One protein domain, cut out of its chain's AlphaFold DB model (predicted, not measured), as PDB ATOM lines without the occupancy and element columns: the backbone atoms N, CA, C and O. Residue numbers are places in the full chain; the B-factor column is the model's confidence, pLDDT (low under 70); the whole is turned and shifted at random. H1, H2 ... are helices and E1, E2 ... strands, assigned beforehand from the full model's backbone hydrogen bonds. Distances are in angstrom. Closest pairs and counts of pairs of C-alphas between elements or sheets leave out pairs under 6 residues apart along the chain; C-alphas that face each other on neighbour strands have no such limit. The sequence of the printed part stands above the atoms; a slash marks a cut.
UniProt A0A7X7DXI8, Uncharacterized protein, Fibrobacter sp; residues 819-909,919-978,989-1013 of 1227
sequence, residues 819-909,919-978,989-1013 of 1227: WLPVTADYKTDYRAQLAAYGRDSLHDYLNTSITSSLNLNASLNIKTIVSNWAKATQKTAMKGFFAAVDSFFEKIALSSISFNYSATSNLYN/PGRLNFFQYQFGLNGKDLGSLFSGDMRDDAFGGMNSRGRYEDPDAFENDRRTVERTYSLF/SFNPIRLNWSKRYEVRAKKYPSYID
ATOM      1  N   TRP A 819      16.406  -5.956 -14.295       85.31
ATOM      2  CA  TRP A 819      15.503  -5.620 -13.200       85.31
ATOM      3  C   TRP A 819      15.737  -6.418 -11.909       85.31
ATOM      4  O   TRP A 819      15.184  -6.046 -10.875       85.31
ATOM      5  N   LEU A 820      16.528  -7.490 -11.959       89.88
ATOM      6  CA  LEU A 820      16.926  -8.293 -10.804       89.88
ATOM      7  C   LEU A 820      18.399  -8.712 -10.945       89.88
ATOM      8  O   LEU A 820      18.680  -9.890 -11.177       89.88
ATOM      9  N   PRO A 821      19.355  -7.769 -10.846       90.06
ATOM     10  CA  PRO A 821      20.751  -8.119 -10.627       90.06
ATOM     11  C   PRO A 821      20.883  -8.967  -9.358       90.06
ATOM     12  O   PRO A 821      20.440  -8.566  -8.279       90.06
ATOM     13  N   VAL A 822      21.493 -10.140  -9.511       92.56
ATOM     14  CA  VAL A 822      21.850 -11.059  -8.427       92.56
ATOM     15  C   VAL A 822      23.347 -11.303  -8.530       92.56
ATOM     16  O   VAL A 822      23.818 -11.595  -9.621       92.56
ATOM     17  N   THR A 823      24.078 -11.215  -7.425       94.75
ATOM     18  CA  THR A 823      25.471 -11.661  -7.326       94.75
ATOM     19  C   THR A 823      25.604 -12.639  -6.168       94.75
ATOM     20  O   THR A 823      24.959 -12.472  -5.131       94.75
ATOM     21  N   ALA A 824      26.416 -13.674  -6.350       95.06
ATOM     22  CA  ALA A 824      26.745 -14.648  -5.324       95.06
ATOM     23  C   ALA A 824      28.263 -14.794  -5.228       95.06
ATOM     24  O   ALA A 824      28.901 -15.197  -6.192       95.06
ATOM     25  N   ASP A 825      28.833 -14.493  -4.071       95.62
ATOM     26  CA  ASP A 825      30.269 -14.512  -3.825       95.62
ATOM     27  C   ASP A 825      30.569 -15.519  -2.712       95.62
ATOM     28  O   ASP A 825      30.200 -15.305  -1.557       95.62
ATOM     29  N   TYR A 826      31.233 -16.623  -3.048       95.50
ATOM     30  CA  TYR A 826      31.773 -17.567  -2.074       95.50
ATOM     31  C   TYR A 826      33.271 -17.329  -1.913       95.50
ATOM     32  O   TYR A 826      34.006 -17.390  -2.895       95.50
ATOM     33  N   LYS A 827      33.746 -17.088  -0.692       96.38
ATOM     34  CA  LYS A 827      35.170 -16.930  -0.376       96.38
ATOM     35  C   LYS A 827      35.573 -17.900   0.723       96.38
ATOM     36  O   LYS A 827      34.823 -18.123   1.666       96.38
ATOM     37  N   THR A 828      36.780 -18.439   0.639       96.38
ATOM     38  CA  THR A 828      37.391 -19.252   1.682       96.38
ATOM     39  C   THR A 828      38.860 -18.893   1.874       96.38
ATOM     40  O   THR A 828      39.597 -18.711   0.910       96.38
ATOM     41  N   ASP A 829      39.272 -18.771   3.129       97.19
ATOM     42  CA  ASP A 829      40.639 -18.525   3.561       97.19
ATOM     43  C   ASP A 829      41.054 -19.666   4.502       97.19
ATOM     44  O   ASP A 829      40.488 -19.824   5.584       97.19
ATOM     45  N   TYR A 830      42.043 -20.457   4.096       95.62
ATOM     46  CA  TYR A 830      42.625 -21.546   4.873       95.62
ATOM     47  C   TYR A 830      44.032 -21.185   5.329       95.62
ATOM     48  O   TYR A 830      44.857 -20.707   4.549       95.62
ATOM     49  N   ARG A 831      44.321 -21.441   6.602       96.19
ATOM     50  CA  ARG A 831      45.670 -21.359   7.154       96.19
ATOM     51  C   ARG A 831      46.003 -22.643   7.879       96.19
ATOM     52  O   ARG A 831      45.152 -23.184   8.581       96.19
ATOM     53  N   ALA A 832      47.239 -23.089   7.722       92.38
ATOM     54  CA  ALA A 832      47.772 -24.256   8.400       92.38
ATOM     55  C   ALA A 832      49.167 -23.948   8.937       92.38
ATOM     56  O   ALA A 832      49.949 -23.290   8.252       92.38
ATOM     57  N   GLN A 833      49.473 -24.431  10.134       91.81
ATOM     58  CA  GLN A 833      50.785 -24.305  10.755       91.81
ATOM     59  C   GLN A 833      51.155 -25.622  11.437       91.81
ATOM     60  O   GLN A 833      50.341 -26.178  12.179       91.81
ATOM     61  N   LEU A 834      52.375 -26.117  11.218       84.94
ATOM     62  CA  LEU A 834      52.864 -27.288  11.954       84.94
ATOM     63  C   LEU A 834      53.087 -26.932  13.429       84.94
ATOM     64  O   LEU A 834      53.736 -25.936  13.757       84.94
ATOM     65  N   ALA A 835      52.567 -27.771  14.319       79.31
ATOM     66  CA  ALA A 835      52.625 -27.609  15.765       79.31
ATOM     67  C   ALA A 835      53.412 -28.757  16.414       79.31
ATOM     68  O   ALA A 835      53.439 -29.880  15.911       79.31
ATOM     69  N   ALA A 836      54.054 -28.468  17.546       70.62
ATOM     70  CA  ALA A 836      54.626 -29.476  18.432       70.62
ATOM     71  C   ALA A 836      53.740 -29.574  19.683       70.62
ATOM     72  O   ALA A 836      53.469 -28.555  20.316       70.62
ATOM     73  N   TYR A 837      53.283 -30.780  20.022       64.75
ATOM     74  CA  TYR A 837      52.407 -31.039  21.165       64.75
ATOM     75  C   TYR A 837      52.917 -32.265  21.942       64.75
ATOM     76  O   TYR A 837      53.069 -33.341  21.366       64.75
ATOM     77  N   GLY A 838      53.195 -32.106  23.243       63.53
ATOM     78  CA  GLY A 838      53.703 -33.172  24.124       63.53
ATOM     79  C   GLY A 838      55.234 -33.349  24.149       63.53
ATOM     80  O   GLY A 838      55.982 -32.457  23.753       63.53
ATOM     81  N   ARG A 839      55.703 -34.497  24.678       54.97
ATOM     82  CA  ARG A 839      57.132 -34.906  24.727       54.97
ATOM     83  C   ARG A 839      57.594 -35.701  23.492       54.97
ATOM     84  O   ARG A 839      58.777 -36.027  23.415       54.97
ATOM     85  N   ASP A 840      56.692 -36.018  22.564       48.62
ATOM     86  CA  ASP A 840      57.013 -36.744  21.330       48.62
ATOM     87  C   ASP A 840      57.494 -35.810  20.204       48.62
ATOM     88  O   ASP A 840      57.156 -34.628  20.142       48.62
ATOM     89  N   SER A 841      58.363 -36.364  19.354       51.62
ATOM     90  CA  SER A 841      59.220 -35.676  18.378       51.62
ATOM     91  C   SER A 841      58.492 -34.881  17.279       51.62
ATOM     92  O   SER A 841      57.439 -35.268  16.799       51.62
ATOM     93  N   LEU A 842      59.149 -33.800  16.830       58.03
ATOM     94  CA  LEU A 842      59.111 -33.178  15.490       58.03
ATOM     95  C   LEU A 842      57.769 -33.216  14.710       58.03
ATOM     96  O   LEU A 842      57.570 -34.068  13.857       58.03
ATOM     97  N   HIS A 843      56.946 -32.174  14.871       60.84
ATOM     98  CA  HIS A 843      55.951 -31.708  13.881       60.84
ATOM     99  C   HIS A 843      54.891 -32.714  13.359       60.84
ATOM    100  O   HIS A 843      54.490 -32.628  12.197       60.84
ATOM    101  N   ASP A 844      54.378 -33.616  14.198       70.25
ATOM    102  CA  ASP A 844      53.290 -34.549  13.825       70.25
ATOM    103  C   ASP A 844      51.869 -33.947  13.875       70.25
ATOM    104  O   ASP A 844      50.895 -34.605  13.488       70.25
ATOM    105  N   TYR A 845      51.736 -32.695  14.319       82.44
ATOM    106  CA  TYR A 845      50.453 -32.023  14.514       82.44
ATOM    107  C   TYR A 845      50.288 -30.794  13.615       82.44
ATOM    108  O   TYR A 845      51.248 -30.080  13.324       82.44
ATOM    109  N   LEU A 846      49.045 -30.505  13.221       86.06
ATOM    110  CA  LEU A 846      48.677 -29.372  12.374       86.06
ATOM    111  C   LEU A 846      47.624 -28.490  13.061       86.06
ATOM    112  O   LEU A 846      46.514 -28.937  13.352       86.06
ATOM    113  N   ASN A 847      47.949 -27.217  13.276       91.38
ATOM    114  CA  ASN A 847      46.979 -26.188  13.642       91.38
ATOM    115  C   ASN A 847      46.370 -25.609  12.371       91.38
ATOM    116  O   ASN A 847      47.096 -25.244  11.448       91.38
ATOM    117  N   THR A 848      45.048 -25.499  12.317       92.06
ATOM    118  CA  THR A 848      44.342 -25.032  11.124       92.06
ATOM    119  C   THR A 848      43.249 -24.032  11.464       92.06
ATOM    120  O   THR A 848      42.589 -24.106  12.503       92.06
ATOM    121  N   SER A 849      43.045 -23.087  10.555       95.06
ATOM    122  CA  SER A 849      41.926 -22.154  10.592       95.06
ATOM    123  C   SER A 849      41.314 -22.053   9.204       95.06
ATOM    124  O   SER A 849      42.049 -21.855   8.234       95.06
ATOM    125  N   ILE A 850      39.992 -22.158   9.108       95.31
ATOM    126  CA  ILE A 850      39.230 -21.976   7.873       95.31
ATOM    127  C   ILE A 850      38.177 -20.906   8.112       95.31
ATOM    128  O   ILE A 850      37.276 -21.080   8.930       95.31
ATOM    129  N   THR A 851      38.245 -19.829   7.350       96.31
ATOM    130  CA  THR A 851      37.151 -18.872   7.217       96.31
ATOM    131  C   THR A 851      36.477 -19.127   5.883       96.31
ATOM    132  O   THR A 851      37.140 -19.203   4.858       96.31
ATOM    133  N   SER A 852      35.160 -19.277   5.871       94.94
ATOM    134  CA  SER A 852      34.362 -19.363   4.646       94.94
ATOM    135  C   SER A 852      33.209 -18.379   4.728       94.94
ATOM    136  O   SER A 852      32.588 -18.266   5.781       94.94
ATOM    137  N   SER A 853      32.924 -17.661   3.650       95.44
ATOM    138  CA  SER A 853      31.805 -16.732   3.569       95.44
ATOM    139  C   SER A 853      31.056 -16.892   2.253       95.44
ATOM    140  O   SER A 853      31.659 -17.016   1.193       95.44
ATOM    141  N   LEU A 854      29.729 -16.901   2.330       95.56
ATOM    142  CA  LEU A 854      28.833 -16.807   1.188       95.56
ATOM    143  C   LEU A 854      28.076 -15.488   1.297       95.56
ATOM    144  O   LEU A 854      27.325 -15.300   2.252       95.56
ATOM    145  N   ASN A 855      28.242 -14.602   0.322       96.62
ATOM    146  CA  ASN A 855      27.479 -13.368   0.203       96.62
ATOM    147  C   ASN A 855      26.553 -13.471  -1.004       96.62
ATOM    148  O   ASN A 855      26.996 -13.826  -2.090       96.62
ATOM    149  N   LEU A 856      25.277 -13.149  -0.833       95.38
ATOM    150  CA  LEU A 856      24.318 -13.037  -1.925       95.38
ATOM    151  C   LEU A 856      23.732 -11.637  -1.893       95.38
ATOM    152  O   LEU A 856      23.154 -11.234  -0.885       95.38
ATOM    153  N   ASN A 857      23.841 -10.915  -2.996       95.50
ATOM    154  CA  ASN A 857      23.218  -9.612  -3.152       95.50
ATOM    155  C   ASN A 857      22.199  -9.714  -4.277       95.50
ATOM    156  O   ASN A 857      22.534 -10.125  -5.382       95.50
ATOM    157  N   ALA A 858      20.956  -9.344  -4.015       94.19
ATOM    158  CA  ALA A 858      19.904  -9.279  -5.018       94.19
ATOM    159  C   ALA A 858      19.240  -7.908  -4.937       94.19
ATOM    160  O   ALA A 858      18.840  -7.482  -3.860       94.19
ATOM    161  N   SER A 859      19.094  -7.206  -6.058       93.06
ATOM    162  CA  SER A 859      18.416  -5.907  -6.075       93.06
ATOM    163  C   SER A 859      17.286  -5.903  -7.089       93.06
ATOM    164  O   SER A 859      17.507  -6.084  -8.275       93.06
ATOM    165  N   LEU A 860      16.055  -5.698  -6.628       92.12
ATOM    166  CA  LEU A 860      14.875  -5.563  -7.471       92.12
ATOM    167  C   LEU A 860      14.742  -4.106  -7.929       92.12
ATOM    168  O   LEU A 860      14.316  -3.250  -7.154       92.12
ATOM    169  N   ASN A 861      15.079  -3.815  -9.184       89.62
ATOM    170  CA  ASN A 861      15.024  -2.473  -9.766       89.62
ATOM    171  C   ASN A 861      13.643  -2.193 -10.378       89.62
ATOM    172  O   ASN A 861      13.369  -2.492 -11.545       89.62
ATOM    173  N   ILE A 862      12.773  -1.581  -9.579       85.31
ATOM    174  CA  ILE A 862      11.360  -1.357  -9.909       85.31
ATOM    175  C   ILE A 862      11.205  -0.401 -11.098       85.31
ATOM    176  O   ILE A 862      10.379  -0.643 -11.979       85.31
ATOM    177  N   LYS A 863      12.058   0.626 -11.202       80.44
ATOM    178  CA  LYS A 863      12.062   1.559 -12.344       80.44
ATOM    179  C   LYS A 863      12.302   0.833 -13.672       80.44
ATOM    180  O   LYS A 863      11.665   1.137 -14.681       80.44
ATOM    181  N   THR A 864      13.199  -0.150 -13.673       82.25
ATOM    182  CA  THR A 864      13.513  -0.942 -14.869       82.25
ATOM    183  C   THR A 864      12.347  -1.857 -15.249       82.25
ATOM    184  O   THR A 864      11.974  -1.875 -16.421       82.25
ATOM    185  N   ILE A 865      11.696  -2.517 -14.278       81.94
ATOM    186  CA  ILE A 865      10.483  -3.337 -14.501       81.94
ATOM    187  C   ILE A 865       9.391  -2.513 -15.182       81.94
ATOM    188  O   ILE A 865       8.910  -2.877 -16.255       81.94
ATOM    189  N   VAL A 866       9.037  -1.379 -14.576       76.69
ATOM    190  CA  VAL A 866       7.943  -0.522 -15.038       76.69
ATOM    191  C   VAL A 866       8.252   0.058 -16.420       76.69
ATOM    192  O   VAL A 866       7.410  -0.015 -17.314       76.69
ATOM    193  N   SER A 867       9.482   0.529 -16.655       73.81
ATOM    194  CA  SER A 867       9.880   1.049 -17.970       73.81
ATOM    195  C   SER A 867       9.892  -0.029 -19.064       73.81
ATOM    196  O   SER A 867       9.487   0.238 -20.200       73.81
ATOM    197  N   ASN A 868      10.303  -1.260 -18.739       73.94
ATOM    198  CA  ASN A 868      10.275  -2.387 -19.667       73.94
ATOM    199  C   ASN A 868       8.832  -2.805 -19.985       73.94
ATOM    200  O   ASN A 868       8.516  -3.040 -21.152       73.94
ATOM    201  N   TRP A 869       7.935  -2.822 -18.992       71.38
ATOM    202  CA  TRP A 869       6.502  -3.065 -19.199       71.38
ATOM    203  C   TRP A 869       5.841  -1.970 -20.040       71.38
ATOM    204  O   TRP A 869       5.116  -2.288 -20.987       71.38
ATOM    205  N   ALA A 870       6.136  -0.696 -19.774       67.62
ATOM    206  CA  ALA A 870       5.627   0.430 -20.556       67.62
ATOM    207  C   ALA A 870       6.075   0.346 -22.028       67.62
ATOM    208  O   ALA A 870       5.255   0.489 -22.937       67.62
ATOM    209  N   LYS A 871       7.350   0.020 -22.290       68.88
ATOM    210  CA  LYS A 871       7.886  -0.194 -23.651       68.88
ATOM    211  C   LYS A 871       7.311  -1.440 -24.340       68.88
ATOM    212  O   LYS A 871       7.126  -1.440 -25.558       68.88
ATOM    213  N   ALA A 872       7.035  -2.511 -23.596       66.12
ATOM    214  CA  ALA A 872       6.476  -3.751 -24.141       66.12
ATOM    215  C   ALA A 872       4.988  -3.626 -24.521       66.12
ATOM    216  O   ALA A 872       4.542  -4.275 -25.464       66.12
ATOM    217  N   THR A 873       4.231  -2.769 -23.828       64.62
ATOM    218  CA  THR A 873       2.761  -2.676 -23.927       64.62
ATOM    219  C   THR A 873       2.259  -1.470 -24.726       64.62
ATOM    220  O   THR A 873       1.050  -1.269 -24.848       64.62
ATOM    221  N   GLN A 874       3.162  -0.713 -25.366       59.38
ATOM    222  CA  GLN A 874       2.848   0.449 -26.216       59.38
ATOM    223  C   GLN A 874       1.839   0.178 -27.359       59.38
ATOM    224  O   GLN A 874       1.319   1.137 -27.926       59.38
ATOM    225  N   LYS A 875       1.533  -1.090 -27.689       56.09
ATOM    226  CA  LYS A 875       0.573  -1.501 -28.736       56.09
ATOM    227  C   LYS A 875      -0.640  -2.313 -28.235       56.09
ATOM    228  O   LYS A 875      -1.395  -2.811 -29.063       56.09
ATOM    229  N   THR A 876      -0.854  -2.458 -26.924       63.69
ATOM    230  CA  THR A 876      -1.888  -3.354 -26.359       63.69
ATOM    231  C   THR A 876      -3.013  -2.576 -25.659       63.69
ATOM    232  O   THR A 876      -2.795  -1.470 -25.165       63.69
ATOM    233  N   ALA A 877      -4.208  -3.174 -25.535       63.66
ATOM    234  CA  ALA A 877      -5.382  -2.596 -24.855       63.66
ATOM    235  C   ALA A 877      -5.146  -2.194 -23.378       63.66
ATOM    236  O   ALA A 877      -5.910  -1.422 -22.810       63.66
ATOM    237  N   MET A 878      -4.060  -2.671 -22.760       62.81
ATOM    238  CA  MET A 878      -3.682  -2.373 -21.372       62.81
ATOM    239  C   MET A 878      -2.810  -1.117 -21.182       62.81
ATOM    240  O   MET A 878      -2.364  -0.851 -20.067       62.81
ATOM    241  N   LYS A 879      -2.578  -0.311 -22.228       68.69
ATOM    242  CA  LYS A 879      -1.767   0.923 -22.162       68.69
ATOM    243  C   LYS A 879      -2.167   1.862 -21.009       68.69
ATOM    244  O   LYS A 879      -1.294   2.419 -20.353       68.69
ATOM    245  N   GLY A 880      -3.470   2.015 -20.744       71.38
ATOM    246  CA  GLY A 880      -3.981   2.874 -19.666       71.38
ATOM    247  C   GLY A 880      -3.649   2.364 -18.259       71.38
ATOM    248  O   GLY A 880      -3.273   3.152 -17.397       71.38
ATOM    249  N   PHE A 881      -3.708   1.046 -18.047       74.75
ATOM    250  CA  PHE A 881      -3.333   0.419 -16.777       74.75
ATOM    251  C   PHE A 881      -1.838   0.605 -16.485       74.75
ATOM    252  O   PHE A 881      -1.473   1.067 -15.408       74.75
ATOM    253  N   PHE A 882      -0.964   0.326 -17.460       71.44
ATOM    254  CA  PHE A 882       0.482   0.463 -17.262       71.44
ATOM    255  C   PHE A 882       0.940   1.918 -17.141       71.44
ATOM    256  O   PHE A 882       1.840   2.191 -16.356       71.44
ATOM    257  N   ALA A 883       0.289   2.861 -17.830       70.25
ATOM    258  CA  ALA A 883       0.535   4.289 -17.625       70.25
ATOM    259  C   ALA A 883       0.124   4.758 -16.214       70.25
ATOM    260  O   ALA A 883       0.798   5.600 -15.625       70.25
ATOM    261  N   ALA A 884      -0.950   4.197 -15.645       74.62
ATOM    262  CA  ALA A 884      -1.359   4.485 -14.270       74.62
ATOM    263  C   ALA A 884      -0.386   3.892 -13.234       74.62
ATOM    264  O   ALA A 884      -0.058   4.558 -12.255       74.62
ATOM    265  N   VAL A 885       0.116   2.674 -13.470       75.62
ATOM    266  CA  VAL A 885       1.148   2.029 -12.638       75.62
ATOM    267  C   VAL A 885       2.474   2.794 -12.705       75.62
ATOM    268  O   VAL A 885       3.077   3.046 -11.666       75.62
ATOM    269  N   ASP A 886       2.898   3.224 -13.896       73.50
ATOM    270  CA  ASP A 886       4.097   4.050 -14.086       73.50
ATOM    271  C   ASP A 886       3.961   5.394 -13.366       73.50
ATOM    272  O   ASP A 886       4.786   5.732 -12.523       73.50
ATOM    273  N   SER A 887       2.830   6.085 -13.547       76.00
ATOM    274  CA  SER A 887       2.527   7.316 -12.810       76.00
ATOM    275  C   SER A 887       2.518   7.115 -11.288       76.00
ATOM    276  O   SER A 887       2.977   7.988 -10.550       76.00
ATOM    277  N   PHE A 888       2.027   5.975 -10.788       79.12
ATOM    278  CA  PHE A 888       2.057   5.646  -9.361       79.12
ATOM    279  C   PHE A 888       3.493   5.455  -8.845       79.12
ATOM    280  O   PHE A 888       3.874   6.106  -7.871       79.12
ATOM    281  N   PHE A 889       4.310   4.630  -9.511       77.44
ATOM    282  CA  PHE A 889       5.706   4.393  -9.116       77.44
ATOM    283  C   PHE A 889       6.596   5.631  -9.298       77.44
ATOM    284  O   PHE A 889       7.475   5.878  -8.471       77.44
ATOM    285  N   GLU A 890       6.327   6.470 -10.302       74.94
ATOM    286  CA  GLU A 890       6.967   7.778 -10.454       74.94
ATOM    287  C   GLU A 890       6.625   8.729  -9.300       74.94
ATOM    288  O   GLU A 890       7.513   9.451  -8.830       74.94
ATOM    289  N   LYS A 891       5.375   8.715  -8.811       79.19
ATOM    290  CA  LYS A 891       4.918   9.540  -7.678       79.19
ATOM    291  C   LYS A 891       5.529   9.121  -6.342       79.19
ATOM    292  O   LYS A 891       5.817  10.007  -5.539       79.19
ATOM    293  N   ILE A 892       5.735   7.820  -6.111       79.56
ATOM    294  CA  ILE A 892       6.362   7.299  -4.879       79.56
ATOM    295  C   ILE A 892       7.894   7.167  -4.966       79.56
ATOM    296  O   ILE A 892       8.533   6.858  -3.962       79.56
ATOM    297  N   ALA A 893       8.469   7.374  -6.158       79.25
ATOM    298  CA  ALA A 893       9.899   7.310  -6.487       79.25
ATOM    299  C   ALA A 893      10.666   6.139  -5.839       79.25
ATOM    300  O   ALA A 893      11.838   6.266  -5.481       79.25
ATOM    301  N   LEU A 894      10.003   4.990  -5.702       83.19
ATOM    302  CA  LEU A 894      10.607   3.754  -5.224       83.19
ATOM    303  C   LEU A 894      11.542   3.216  -6.315       83.19
ATOM    304  O   LEU A 894      11.094   2.805  -7.385       83.19
ATOM    305  N   SER A 895      12.849   3.268  -6.060       78.44
ATOM    306  CA  SER A 895      13.870   2.965  -7.071       78.44
ATOM    307  C   SER A 895      14.257   1.485  -7.095       78.44
ATOM    308  O   SER A 895      14.265   0.866  -8.163       78.44
ATOM    309  N   SER A 896      14.527   0.904  -5.924       88.81
ATOM    310  CA  SER A 896      14.940  -0.492  -5.788       88.81
ATOM    311  C   SER A 896      14.697  -1.055  -4.390       88.81
ATOM    312  O   SER A 896      14.805  -0.323  -3.405       88.81
ATOM    313  N   ILE A 897      14.470  -2.366  -4.307       91.44
ATOM    314  CA  ILE A 897      14.499  -3.137  -3.057       91.44
ATOM    315  C   ILE A 897      15.720  -4.051  -3.115       91.44
ATOM    316  O   ILE A 897      15.791  -4.909  -3.988       91.44
ATOM    317  N   SER A 898      16.676  -3.872  -2.210       93.25
ATOM    318  CA  SER A 898      17.892  -4.689  -2.155       93.25
ATOM    319  C   SER A 898      17.826  -5.671  -0.994       93.25
ATOM    320  O   SER A 898      17.474  -5.299   0.121       93.25
ATOM    321  N   PHE A 899      18.162  -6.921  -1.266       95.25
ATOM    322  CA  PHE A 899      18.292  -8.005  -0.315       95.25
ATOM    323  C   PHE A 899      19.747  -8.456  -0.300       95.25
ATOM    324  O   PHE A 899      20.272  -8.903  -1.319       95.25
ATOM    325  N   ASN A 900      20.376  -8.358   0.863       96.19
ATOM    326  CA  ASN A 900      21.721  -8.849   1.090       96.19
ATOM    327  C   ASN A 900      21.647  -9.989   2.098       96.19
ATOM    328  O   ASN A 900      21.034  -9.871   3.160       96.19
ATOM    329  N   TYR A 901      22.297 -11.086   1.764       95.81
ATOM    330  CA  TYR A 901      22.483 -12.229   2.624       95.81
ATOM    331  C   TYR A 901      23.969 -12.490   2.781       95.81
ATOM    332  O   TYR A 901      24.711 -12.449   1.806       95.81
ATOM    333  N   SER A 902      24.401 -12.780   3.999       96.31
ATOM    334  CA  SER A 902      25.758 -13.244   4.257       96.31
ATOM    335  C   SER A 902      25.734 -14.389   5.255       96.31
ATOM    336  O   SER A 902      24.992 -14.346   6.238       96.31
ATOM    337  N   ALA A 903      26.542 -15.409   5.004       95.81
ATOM    338  CA  ALA A 903      26.787 -16.511   5.917       95.81
ATOM    339  C   ALA A 903      28.293 -16.724   6.026       95.81
ATOM    340  O   ALA A 903      28.933 -17.118   5.056       95.81
ATOM    341  N   THR A 904      28.862 -16.434   7.192       96.19
ATOM    342  CA  THR A 904      30.293 -16.568   7.480       96.19
ATOM    343  C   THR A 904      30.506 -17.654   8.523       96.19
ATOM    344  O   THR A 904      29.815 -17.695   9.534       96.19
ATOM    345  N   SER A 905      31.474 -18.531   8.291       95.06
ATOM    346  CA  SER A 905      31.817 -19.661   9.145       95.06
ATOM    347  C   SER A 905      33.320 -19.679   9.374       95.06
ATOM    348  O   SER A 905      34.090 -19.749   8.417       95.06
ATOM    349  N   ASN A 906      33.723 -19.591  10.638       95.69
ATOM    350  CA  ASN A 906      35.104 -19.632  11.096       95.69
ATOM    351  C   ASN A 906      35.319 -20.917  11.886       95.69
ATOM    352  O   ASN A 906      34.752 -21.070  12.966       95.69
ATOM    353  N   LEU A 907      36.137 -21.819  11.362       93.50
ATOM    354  CA  LEU A 907      36.498 -23.083  11.978       93.50
ATOM    355  C   LEU A 907      37.962 -23.038  12.410       93.50
ATOM    356  O   LEU A 907      38.833 -22.726  11.603       93.50
ATOM    357  N   TYR A 908      38.224 -23.367  13.669       93.81
ATOM    358  CA  TYR A 908      39.563 -23.497  14.229       93.81
ATOM    359  C   TYR A 908      39.728 -24.907  14.779       93.81
ATOM    360  O   TYR A 908      38.943 -25.323  15.634       93.81
ATOM    361  N   ASN A 909      40.755 -25.611  14.308       90.69
ATOM    362  CA  ASN A 909      41.129 -26.927  14.806       90.69
ATOM    363  C   ASN A 909      42.614 -26.927  15.183       90.69
ATOM    364  O   ASN A 909      43.474 -26.678  14.336       90.69
ATOM    365  N   PRO A 919      42.141 -39.775   5.783       55.94
ATOM    366  CA  PRO A 919      40.948 -40.085   5.003       55.94
ATOM    367  C   PRO A 919      40.899 -39.261   3.703       55.94
ATOM    368  O   PRO A 919      40.093 -38.352   3.562       55.94
ATOM    369  N   GLY A 920      41.730 -39.615   2.717       66.81
ATOM    370  CA  GLY A 920      41.598 -39.239   1.301       66.81
ATOM    371  C   GLY A 920      42.002 -37.804   0.915       66.81
ATOM    372  O   GLY A 920      41.478 -36.819   1.429       66.81
ATOM    373  N   ARG A 921      42.863 -37.680  -0.112       72.69
ATOM    374  CA  ARG A 921      43.330 -36.401  -0.705       72.69
ATOM    375  C   ARG A 921      42.210 -35.398  -0.996       72.69
ATOM    376  O   ARG A 921      42.394 -34.199  -0.816       72.69
ATOM    377  N   LEU A 922      41.061 -35.897  -1.446       80.12
ATOM    378  CA  LEU A 922      39.920 -35.072  -1.827       80.12
ATOM    379  C   LEU A 922      39.210 -34.445  -0.617       80.12
ATOM    380  O   LEU A 922      38.815 -33.290  -0.703       80.12
ATOM    381  N   ASN A 923      39.095 -35.157   0.511       81.94
ATOM    382  CA  ASN A 923      38.435 -34.629   1.711       81.94
ATOM    383  C   ASN A 923      39.277 -33.531   2.362       81.94
ATOM    384  O   ASN A 923      38.741 -32.502   2.764       81.94
ATOM    385  N   PHE A 924      40.603 -33.715   2.412       84.62
ATOM    386  CA  PHE A 924      41.512 -32.674   2.892       84.62
ATOM    387  C   PHE A 924      41.480 -31.443   1.980       84.62
ATOM    388  O   PHE A 924      41.406 -30.322   2.469       84.62
ATOM    389  N   PHE A 925      41.431 -31.633   0.657       85.56
ATOM    390  CA  PHE A 925      41.246 -30.528  -0.285       85.56
ATOM    391  C   PHE A 925      39.909 -29.807  -0.047       85.56
ATOM    392  O   PHE A 925      39.894 -28.601   0.158       85.56
ATOM    393  N   GLN A 926      38.786 -30.529   0.034       88.50
ATOM    394  CA  GLN A 926      37.476 -29.946   0.360       88.50
ATOM    395  C   GLN A 926      37.466 -29.224   1.716       88.50
ATOM    396  O   GLN A 926      36.777 -28.215   1.870       88.50
ATOM    397  N   TYR A 927      38.234 -29.714   2.689       89.12
ATOM    398  CA  TYR A 927      38.409 -29.079   3.990       89.12
ATOM    399  C   TYR A 927      39.142 -27.741   3.866       89.12
ATOM    400  O   TYR A 927      38.662 -26.749   4.404       89.12
ATOM    401  N   GLN A 928      40.211 -27.669   3.065       90.25
ATOM    402  CA  GLN A 928      40.919 -26.416   2.766       90.25
ATOM    403  C   GLN A 928      40.018 -25.364   2.103       90.25
ATOM    404  O   GLN A 928      40.218 -24.175   2.314       90.25
ATOM    405  N   PHE A 929      39.011 -25.774   1.324       91.56
ATOM    406  CA  PHE A 929      38.021 -24.841   0.767       91.56
ATOM    407  C   PHE A 929      36.826 -24.578   1.692       91.56
ATOM    408  O   PHE A 929      35.893 -23.896   1.286       91.56
ATOM    409  N   GLY A 930      36.790 -25.147   2.901       89.81
ATOM    410  CA  GLY A 930      35.647 -25.012   3.807       89.81
ATOM    411  C   GLY A 930      34.348 -25.627   3.274       89.81
ATOM    412  O   GLY A 930      33.265 -25.192   3.679       89.81
ATOM    413  N   LEU A 931      34.453 -26.611   2.372       89.94
ATOM    414  CA  LEU A 931      33.347 -27.362   1.764       89.94
ATOM    415  C   LEU A 931      33.143 -28.737   2.414       89.94
ATOM    416  O   LEU A 931      32.081 -29.341   2.273       89.94
ATOM    417  N   ASN A 932      34.149 -29.254   3.124       87.56
ATOM    418  CA  ASN A 932      34.046 -30.554   3.774       87.56
ATOM    419  C   ASN A 932      32.956 -30.555   4.859       87.56
ATOM    420  O   ASN A 932      32.887 -29.652   5.692       87.56
ATOM    421  N   GLY A 933      32.098 -31.578   4.847       83.50
ATOM    422  CA  GLY A 933      30.959 -31.660   5.760       83.50
ATOM    423  C   GLY A 933      29.836 -30.659   5.475       83.50
ATOM    424  O   GLY A 933      28.962 -30.510   6.329       83.50
ATOM    425  N   LYS A 934      29.840 -29.985   4.316       87.38
ATOM    426  CA  LYS A 934      28.767 -29.082   3.886       87.38
ATOM    427  C   LYS A 934      28.023 -29.655   2.688       87.38
ATOM    428  O   LYS A 934      28.621 -29.987   1.668       87.38
ATOM    429  N   ASP A 935      26.708 -29.747   2.805       87.12
ATOM    430  CA  ASP A 935      25.808 -29.879   1.664       87.12
ATOM    431  C   ASP A 935      25.420 -28.487   1.130       87.12
ATOM    432  O   ASP A 935      25.802 -27.459   1.694       87.12
ATOM    433  N   LEU A 936      24.633 -28.434   0.049       81.44
ATOM    434  CA  LEU A 936      24.157 -27.160  -0.500       81.44
ATOM    435  C   LEU A 936      23.409 -26.331   0.553       81.44
ATOM    436  O   LEU A 936      23.633 -25.128   0.626       81.44
ATOM    437  N   GLY A 937      22.581 -26.952   1.403       85.44
ATOM    438  CA  GLY A 937      21.883 -26.254   2.486       85.44
ATOM    439  C   GLY A 937      22.848 -25.649   3.509       85.44
ATOM    440  O   GLY A 937      22.681 -24.491   3.901       85.44
ATOM    441  N   SER A 938      23.898 -26.392   3.871       85.94
ATOM    442  CA  SER A 938      24.958 -25.937   4.774       85.94
ATOM    443  C   SER A 938      25.823 -24.809   4.210       85.94
ATOM    444  O   SER A 938      26.411 -24.059   4.982       85.94
ATOM    445  N   LEU A 939      25.900 -24.628   2.886       84.50
ATOM    446  CA  LEU A 939      26.590 -23.470   2.295       84.50
ATOM    447  C   LEU A 939      25.840 -22.165   2.551       84.50
ATOM    448  O   LEU A 939      26.466 -21.160   2.876       84.50
ATOM    449  N   PHE A 940      24.509 -22.194   2.453       89.00
ATOM    450  CA  PHE A 940      23.684 -21.063   2.866       89.00
ATOM    451  C   PHE A 940      23.738 -20.938   4.388       89.00
ATOM    452  O   PHE A 940      24.091 -19.896   4.917       89.00
ATOM    453  N   SER A 941      23.503 -22.010   5.139       88.06
ATOM    454  CA  SER A 941      23.514 -21.909   6.599       88.06
ATOM    455  C   SER A 941      24.904 -21.557   7.184       88.06
ATOM    456  O   SER A 941      24.991 -21.041   8.292       88.06
ATOM    457  N   GLY A 942      26.001 -21.775   6.459       86.31
ATOM    458  CA  GLY A 942      27.364 -21.650   6.982       86.31
ATOM    459  C   GLY A 942      27.750 -22.773   7.956       86.31
ATOM    460  O   GLY A 942      28.863 -22.765   8.492       86.31
ATOM    461  N   ASP A 943      26.864 -23.744   8.181       88.62
ATOM    462  CA  ASP A 943      27.098 -24.852   9.104       88.62
ATOM    463  C   ASP A 943      27.976 -25.911   8.449       88.62
ATOM    464  O   ASP A 943      28.306 -25.851   7.267       88.62
ATOM    465  N   MET A 944      28.368 -26.901   9.233       88.94
ATOM    466  CA  MET A 944      28.915 -28.153   8.731       88.94
ATOM    467  C   MET A 944      28.471 -29.262   9.677       88.94
ATOM    468  O   MET A 944      28.141 -28.998  10.839       88.94
ATOM    469  N   ARG A 945      28.477 -30.505   9.210       87.44
ATOM    470  CA  ARG A 945      28.209 -31.631  10.101       87.44
ATOM    471  C   ARG A 945      29.354 -31.801  11.106       87.44
ATOM    472  O   ARG A 945      30.523 -31.747  10.729       87.44
ATOM    473  N   ASP A 946      29.025 -32.028  12.374       83.38
ATOM    474  CA  ASP A 946      30.031 -32.133  13.444       83.38
ATOM    475  C   ASP A 946      30.826 -33.451  13.409       83.38
ATOM    476  O   ASP A 946      31.885 -33.534  14.027       83.38
ATOM    477  N   ASP A 947      30.341 -34.457  12.674       79.44
ATOM    478  CA  ASP A 947      30.998 -35.748  12.421       79.44
ATOM    479  C   ASP A 947      31.974 -35.712  11.229       79.44
ATOM    480  O   ASP A 947      32.784 -36.622  11.064       79.44
ATOM    481  N   ALA A 948      31.891 -34.687  10.378       83.19
ATOM    482  CA  ALA A 948      32.781 -34.535   9.234       83.19
ATOM    483  C   ALA A 948      34.194 -34.148   9.687       83.19
ATOM    484  O   ALA A 948      34.375 -33.551  10.744       83.19
ATOM    485  N   PHE A 949      35.205 -34.449   8.871       81.25
ATOM    486  CA  PHE A 949      36.597 -34.120   9.186       81.25
ATOM    487  C   PHE A 949      36.783 -32.608   9.493       81.25
ATOM    488  O   PHE A 949      36.408 -31.748   8.691       81.25
ATOM    489  N   GLY A 950      37.308 -32.302  10.688       78.94
ATOM    490  CA  GLY A 950      37.424 -30.946  11.249       78.94
ATOM    491  C   GLY A 950      36.205 -30.458  12.050       78.94
ATOM    492  O   GLY A 950      36.263 -29.417  12.698       78.94
ATOM    493  N   GLY A 951      35.095 -31.199  12.054       83.50
ATOM    494  CA  GLY A 951      33.911 -30.922  12.870       83.50
ATOM    495  C   GLY A 951      34.138 -31.180  14.366       83.50
ATOM    496  O   GLY A 951      35.033 -31.935  14.751       83.50
ATOM    497  N   MET A 952      33.300 -30.577  15.217       82.56
ATOM    498  CA  MET A 952      33.490 -30.531  16.680       82.56
ATOM    499  C   MET A 952      33.383 -31.896  17.389       82.56
ATOM    500  O   MET A 952      33.895 -32.041  18.493       82.56
ATOM    501  N   ASN A 953      32.764 -32.902  16.757       73.50
ATOM    502  CA  ASN A 953      32.621 -34.266  17.290       73.50
ATOM    503  C   ASN A 953      33.467 -35.303  16.530       73.50
ATOM    504  O   ASN A 953      33.402 -36.494  16.833       73.50
ATOM    505  N   SER A 954      34.261 -34.879  15.544       63.94
ATOM    506  CA  SER A 954      34.984 -35.798  14.660       63.94
ATOM    507  C   SER A 954      36.168 -36.488  15.369       63.94
ATOM    508  O   SER A 954      36.423 -37.675  15.151       63.94
ATOM    509  N   ARG A 955      36.851 -35.800  16.295       68.12
ATOM    510  CA  ARG A 955      38.164 -36.212  16.844       68.12
ATOM    511  C   ARG A 955      38.110 -37.100  18.098       68.12
ATOM    512  O   ARG A 955      39.054 -37.837  18.380       68.12
ATOM    513  N   GLY A 956      36.986 -37.107  18.816       58.62
ATOM    514  CA  GLY A 956      36.855 -37.636  20.185       58.62
ATOM    515  C   GLY A 956      36.939 -39.160  20.397       58.62
ATOM    516  O   GLY A 956      36.523 -39.623  21.459       58.62
ATOM    517  N   ARG A 957      37.424 -39.949  19.424       56.03
ATOM    518  CA  ARG A 957      37.625 -41.413  19.562       56.03
ATOM    519  C   ARG A 957      39.083 -41.859  19.709       56.03
ATOM    520  O   ARG A 957      39.290 -42.960  20.208       56.03
ATOM    521  N   TYR A 958      40.061 -41.067  19.261       54.88
ATOM    522  CA  TYR A 958      41.454 -41.531  19.114       54.88
ATOM    523  C   TYR A 958      42.533 -40.515  19.526       54.88
ATOM    524  O   TYR A 958      43.698 -40.894  19.605       54.88
ATOM    525  N   GLU A 959      42.172 -39.257  19.791       66.12
ATOM    526  CA  GLU A 959      43.094 -38.214  20.260       66.12
ATOM    527  C   GLU A 959      42.773 -37.819  21.707       66.12
ATOM    528  O   GLU A 959      41.631 -37.948  22.157       66.12
ATOM    529  N   ASP A 960      43.790 -37.344  22.428       69.88
ATOM    530  CA  ASP A 960      43.643 -36.805  23.780       69.88
ATOM    531  C   ASP A 960      42.612 -35.656  23.778       69.88
ATOM    532  O   ASP A 960      42.753 -34.736  22.966       69.88
ATOM    533  N   PRO A 961      41.572 -35.683  24.638       70.25
ATOM    534  CA  PRO A 961      40.643 -34.566  24.808       70.25
ATOM    535  C   PRO A 961      41.320 -33.202  24.979       70.25
ATOM    536  O   PRO A 961      40.790 -32.197  24.499       70.25
ATOM    537  N   ASP A 962      42.504 -33.172  25.592       74.06
ATOM    538  CA  ASP A 962      43.261 -31.944  25.840       74.06
ATOM    539  C   ASP A 962      43.879 -31.366  24.547       74.06
ATOM    540  O   ASP A 962      44.186 -30.174  24.470       74.06
ATOM    541  N   ALA A 963      44.035 -32.174  23.490       73.75
ATOM    542  CA  ALA A 963      44.603 -31.729  22.214       73.75
ATOM    543  C   ALA A 963      43.636 -30.845  21.407       73.75
ATOM    544  O   ALA A 963      44.092 -29.996  20.634       73.75
ATOM    545  N   PHE A 964      42.321 -31.022  21.599       79.44
ATOM    546  CA  PHE A 964      41.262 -30.362  20.826       79.44
ATOM    547  C   PHE A 964      40.258 -29.562  21.672       79.44
ATOM    548  O   PHE A 964      39.276 -29.063  21.130       79.44
ATOM    549  N   GLU A 965      40.496 -29.369  22.974       78.88
ATOM    550  CA  GLU A 965      39.636 -28.559  23.864       78.88
ATOM    551  C   GLU A 965      39.423 -27.119  23.352       78.88
ATOM    552  O   GLU A 965      38.378 -26.505  23.557       78.88
ATOM    553  N   ASN A 966      40.407 -26.582  22.632       83.81
ATOM    554  CA  ASN A 966      40.356 -25.234  22.068       83.81
ATOM    555  C   ASN A 966      39.763 -25.175  20.649       83.81
ATOM    556  O   ASN A 966      39.749 -24.100  20.037       83.81
ATOM    557  N   ASP A 967      39.301 -26.301  20.099       88.75
ATOM    558  CA  ASP A 967      38.618 -26.326  18.808       88.75
ATOM    559  C   ASP A 967      37.284 -25.590  18.911       88.75
ATOM    560  O   ASP A 967      36.496 -25.776  19.848       88.75
ATOM    561  N   ARG A 968      37.013 -24.737  17.924       90.75
ATOM    562  CA  ARG A 968      35.779 -23.955  17.891       90.75
ATOM    563  C   ARG A 968      35.317 -23.672  16.477       90.75
ATOM    564  O   ARG A 968      36.122 -23.468  15.569       90.75
ATOM    565  N   ARG A 969      34.001 -23.572  16.316       92.25
ATOM    566  CA  ARG A 969      33.355 -23.097  15.095       92.25
ATOM    567  C   ARG A 969      32.412 -21.952  15.418       92.25
ATOM    568  O   ARG A 969      31.456 -22.147  16.162       92.25
ATOM    569  N   THR A 970      32.616 -20.799  14.801       94.62
ATOM    570  CA  THR A 970      31.689 -19.666  14.871       94.62
ATOM    571  C   THR A 970      30.989 -19.507  13.529       94.62
ATOM    572  O   THR A 970      31.657 -19.382  12.508       94.62
ATOM    573  N   VAL A 971      29.660 -19.476  13.522       95.19
ATOM    574  CA  VAL A 971      28.851 -19.217  12.325       95.19
ATOM    575  C   VAL A 971      28.030 -17.959  12.551       95.19
ATOM    576  O   VAL A 971      27.356 -17.842  13.570       95.19
ATOM    577  N   GLU A 972      28.066 -17.029  11.608       96.12
ATOM    578  CA  GLU A 972      27.281 -15.800  11.599       96.12
ATOM    579  C   GLU A 972      26.486 -15.699  10.302       96.12
ATOM    580  O   GLU A 972      27.034 -15.825   9.211       96.12
ATOM    581  N   ARG A 973      25.182 -15.464  10.426       95.38
ATOM    582  CA  ARG A 973      24.267 -15.257   9.307       95.38
ATOM    583  C   ARG A 973      23.606 -13.913   9.451       95.38
ATOM    584  O   ARG A 973      23.062 -13.639  10.520       95.38
ATOM    585  N   THR A 974      23.549 -13.158   8.367       95.00
ATOM    586  CA  THR A 974      22.870 -11.867   8.326       95.00
ATOM    587  C   THR A 974      21.991 -11.787   7.090       95.00
ATOM    588  O   THR A 974      22.434 -12.067   5.979       95.00
ATOM    589  N   TYR A 975      20.741 -11.395   7.300       94.88
ATOM    590  CA  TYR A 975      19.775 -11.051   6.268       94.88
ATOM    591  C   TYR A 975      19.499  -9.562   6.396       94.88
ATOM    592  O   TYR A 975      19.199  -9.086   7.490       94.88
ATOM    593  N   SER A 976      19.562  -8.831   5.297       93.88
ATOM    594  CA  SER A 976      19.344  -7.394   5.296       93.88
ATOM    595  C   SER A 976      18.507  -6.989   4.099       93.88
ATOM    596  O   SER A 976      18.855  -7.276   2.957       93.88
ATOM    597  N   LEU A 977      17.401  -6.304   4.359       93.38
ATOM    598  CA  LEU A 977      16.538  -5.716   3.348       93.38
ATOM    599  C   LEU A 977      16.687  -4.196   3.402       93.38
ATOM    600  O   LEU A 977      16.529  -3.592   4.463       93.38
ATOM    601  N   PHE A 978      16.954  -3.576   2.260       91.06
ATOM    602  CA  PHE A 978      17.121  -2.135   2.113       91.06
ATOM    603  C   PHE A 978      16.169  -1.614   1.043       91.06
ATOM    604  O   PHE A 978      16.093  -2.163  -0.056       91.06
ATOM    605  N   SER A 989      10.608  12.010   1.823       87.00
ATOM    606  CA  SER A 989      11.455  10.848   1.560       87.00
ATOM    607  C   SER A 989      11.678  10.001   2.808       87.00
ATOM    608  O   SER A 989      11.947  10.507   3.894       87.00
ATOM    609  N   PHE A 990      11.529   8.695   2.627       87.69
ATOM    610  CA  PHE A 990      11.810   7.639   3.580       87.69
ATOM    611  C   PHE A 990      13.107   6.957   3.130       87.69
ATOM    612  O   PHE A 990      13.096   6.128   2.213       87.69
ATOM    613  N   ASN A 991      14.241   7.364   3.698       83.94
ATOM    614  CA  ASN A 991      15.551   6.852   3.311       83.94
ATOM    615  C   ASN A 991      16.565   6.917   4.473       83.94
ATOM    616  O   ASN A 991      16.802   8.011   4.991       83.94
ATOM    617  N   PRO A 992      17.218   5.798   4.842       80.94
ATOM    618  CA  PRO A 992      16.956   4.430   4.385       80.94
ATOM    619  C   PRO A 992      15.814   3.768   5.181       80.94
ATOM    620  O   PRO A 992      15.622   4.066   6.359       80.94
ATOM    621  N   ILE A 993      15.079   2.848   4.547       88.94
ATOM    622  CA  ILE A 993      14.263   1.830   5.228       88.94
ATOM    623  C   ILE A 993      15.114   0.558   5.262       88.94
ATOM    624  O   ILE A 993      15.449   0.020   4.203       88.94
ATOM    625  N   ARG A 994      15.501   0.096   6.454       91.00
ATOM    626  CA  ARG A 994      16.357  -1.086   6.639       91.00
ATOM    627  C   ARG A 994      15.719  -2.068   7.598       91.00
ATOM    628  O   ARG A 994      15.211  -1.660   8.637       91.00
ATOM    629  N   LEU A 995      15.791  -3.344   7.250       92.50
ATOM    630  CA  LEU A 995      15.343  -4.446   8.084       92.50
ATOM    631  C   LEU A 995      16.441  -5.507   8.126       92.50
ATOM    632  O   LEU A 995      16.761  -6.093   7.095       92.50
ATOM    633  N   ASN A 996      17.037  -5.719   9.298       92.75
ATOM    634  CA  ASN A 996      18.193  -6.593   9.471       92.75
ATOM    635  C   ASN A 996      17.898  -7.715  10.463       92.75
ATOM    636  O   ASN A 996      17.431  -7.465  11.565       92.75
ATOM    637  N   TRP A 997      18.248  -8.945  10.119       93.00
ATOM    638  CA  TRP A 997      18.191 -10.099  11.011       93.00
ATOM    639  C   TRP A 997      19.561 -10.737  11.062       93.00
ATOM    640  O   TRP A 997      20.154 -10.959  10.007       93.00
ATOM    641  N   SER A 998      20.038 -11.112  12.244       95.12
ATOM    642  CA  SER A 998      21.260 -11.903  12.319       95.12
ATOM    643  C   SER A 998      21.213 -12.981  13.386       95.12
ATOM    644  O   SER A 998      20.523 -12.878  14.400       95.12
ATOM    645  N   LYS A 999      21.938 -14.064  13.130       94.50
ATOM    646  CA  LYS A 999      22.158 -15.151  14.076       94.50
ATOM    647  C   LYS A 999      23.630 -15.508  14.038       94.50
ATOM    648  O   LYS A 999      24.129 -15.944  13.005       94.50
ATOM    649  N   ARG A1000      24.293 -15.370  15.177       94.88
ATOM    650  CA  ARG A1000      25.645 -15.850  15.420       94.88
ATOM    651  C   ARG A1000      25.591 -16.977  16.435       94.88
ATOM    652  O   ARG A1000      24.885 -16.868  17.430       94.88
ATOM    653  N   TYR A1001      26.318 -18.054  16.206       92.88
ATOM    654  CA  TYR A1001      26.520 -19.063  17.230       92.88
ATOM    655  C   TYR A1001      27.943 -19.607  17.197       92.88
ATOM    656  O   TYR A1001      28.590 -19.616  16.152       92.88
ATOM    657  N   GLU A1002      28.434 -20.023  18.354       91.44
ATOM    658  CA  GLU A1002      29.759 -20.593  18.550       91.44
ATOM    659  C   GLU A1002      29.615 -21.974  19.174       91.44
ATOM    660  O   GLU A1002      28.949 -22.123  20.193       91.44
ATOM    661  N   VAL A1003      30.225 -22.977  18.551       89.12
ATOM    662  CA  VAL A1003      30.333 -24.334  19.088       89.12
ATOM    663  C   VAL A1003      31.770 -24.537  19.534       89.12
ATOM    664  O   VAL A1003      32.680 -24.288  18.743       89.12
ATOM    665  N   ARG A1004      31.975 -24.981  20.773       85.31
ATOM    666  CA  ARG A1004      33.297 -25.350  21.301       85.31
ATOM    667  C   ARG A1004      33.364 -26.840  21.576       85.31
ATOM    668  O   ARG A1004      32.413 -27.405  22.122       85.31
ATOM    669  N   ALA A1005      34.482 -27.463  21.228       77.56
ATOM    670  CA  ALA A1005      34.717 -28.854  21.573       77.56
ATOM    671  C   ALA A1005      35.014 -28.986  23.079       77.56
ATOM    672  O   ALA A1005      35.768 -28.210  23.654       77.56
ATOM    673  N   LYS A1006      34.399 -29.967  23.740       68.19
ATOM    674  CA  LYS A1006      34.722 -30.385  25.115       68.19
ATOM    675  C   LYS A1006      34.482 -31.890  25.227       68.19
ATOM    676  O   LYS A1006      33.837 -32.452  24.344       68.19
ATOM    677  N   LYS A1007      34.973 -32.523  26.302       59.62
ATOM    678  CA  LYS A1007      34.898 -33.960  26.670       59.62
ATOM    679  C   LYS A1007      33.463 -34.530  26.833       59.62
ATOM    680  O   LYS A1007      33.222 -35.335  27.720       59.62
ATOM    681  N   TYR A1008      32.542 -34.171  25.940       55.81
ATOM    682  CA  TYR A1008      31.103 -34.450  25.903       55.81
ATOM    683  C   TYR A1008      30.258 -33.671  26.938       55.81
ATOM    684  O   TYR A1008      30.544 -33.764  28.130       55.81
ATOM    685  N   PRO A1009      29.157 -32.986  26.538       60.72
ATOM    686  CA  PRO A1009      28.790 -32.474  25.205       60.72
ATOM    687  C   PRO A1009      29.426 -31.098  24.889       60.72
ATOM    688  O   PRO A1009      29.753 -30.333  25.794       60.72
ATOM    689  N   SER A1010      29.584 -30.771  23.600       65.44
ATOM    690  CA  SER A1010      30.014 -29.442  23.131       65.44
ATOM    691  C   SER A1010      29.027 -28.353  23.563       65.44
ATOM    692  O   SER A1010      27.816 -28.534  23.409       65.44
ATOM    693  N   TYR A1011      29.518 -27.205  24.028       74.88
ATOM    694  CA  TYR A1011      28.649 -26.067  24.336       74.88
ATOM    695  C   TYR A1011      28.371 -25.234  23.090       74.88
ATOM    696  O   TYR A1011      29.231 -25.101  22.215       74.88
ATOM    697  N   ILE A1012      27.160 -24.679  23.031       81.81
ATOM    698  CA  ILE A1012      26.713 -23.799  21.956       81.81
ATOM    699  C   ILE A1012      26.280 -22.475  22.571       81.81
ATOM    700  O   ILE A1012      25.225 -22.394  23.200       81.81
ATOM    701  N   ASP A1013      27.067 -21.438  22.326       86.38
ATOM    702  CA  ASP A1013      26.705 -20.072  22.682       86.38
ATOM    703  C   ASP A1013      26.029 -19.424  21.469       86.38
ATOM    704  O   ASP A1013      26.501 -19.542  20.337       86.38
TER     705      ASP A1013
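What this domain is: This is residues 819 to 909, 919 to 978 and 989 to 1013 of the 1227 residues of an uncharacterized protein of Fibrobacter sp (UniProt A0A7X7DXI8). A long, twisted wall of five long strands, E1 to E5, makes the length of this rod, with the short E6 added at one edge. The helical hairpin of H1 and H2 sits beyond one end of the strands, while H4 packs over E3 and the small H3 and H5 only graze the sheet. The printed part has 176 residues with five named helices and six named strands, in the order E1 E2 H1 H2 E3 H3 H4 H5 E4 E5 E6; its class is mixed, helices and strands. The sheet runs E1 E2 E3 E4 E5 E6, antiparallel throughout. The whole is extended, with a radius of gyration of the C-alphas of 24.5 A and spans of 84 by 32 by 23 A.

Where its parts are: Find C-alpha 822 at (21.850, -11.059, -8.427); from there E1, residues 822 to 835, runs 42.5 A. E2, residues 845 to 861, runs back over 52.1 A. Next come H1, residues 862 to 872, 15.2 A, and H2, residues 879 to 892, 20.1 A. E3, residues 896 to 909, begins at C-alpha 896 at (14.940, -0.492, -5.788) and is 42.5 A long. Then look for H3, residues 921 to 928, H4, residues 936 to 941, and H5, residues 961 to 964. E4 covers residues 968 to 978, 32.8 A, and E5 residues 989 to 1004, 46.7 A. E6, residues 1011 to 1013, ends at C-alpha 1013 at (26.705, -20.072, 22.682).

How they stand to each other: Start at the sheet, whose edge strands are E1 and E6. E1 and E2 form a hairpin, with N 829 and O 851 2.8 A apart, within hydrogen-bond range. So are N 903 and O 854 of E3 and E2, at 2.9 A, N 904 and O 972 of E3 and E4, at 2.8 A, and N 973 and O 999 of E4 and E5, at 2.8 A. In the hairpin of E5 and E6, look at N 1002 and O 1013, 2.8 A. H4 stands up from the sheet over E3, at a height over the sheet of 9.3 A; its closest C-alphas to E3 are those of Phe 940 and Ala 903, 6.3 A. H3 only grazes the sheet with residues 927 to 928, and H5, only just on it with 5 pairs of C-alphas within 10 A, with residues 963 to 964. H1 and H2 touch at Val 866 and Asp 886, their closest C-alphas, 6.0 A, at a shallow tilt of 19 degrees, opposite ways. H2 is not on the sheet, and H1 only just not, with 4 pairs of C-alphas within 10 A. Every O i to N i+4 pair is within hydrogen-bond range in H1, H2 and H3, and 1 of 2 in H4; H5 is too short for such a pair.

The domain as a whole: The two C-alphas farthest apart, those of Arg 839 and Ala 877, are 86.1 A apart. Residues 910 to 918 and 979 to 988 are not printed; the C-alpha gaps are 16.4 A and 14.2 A. The link H4 to H5 is long, 19 residues. The mean pLDDT of the printed part is 82.5, and 31 residues are under 70, among them 837 to 843 and 870 to 879.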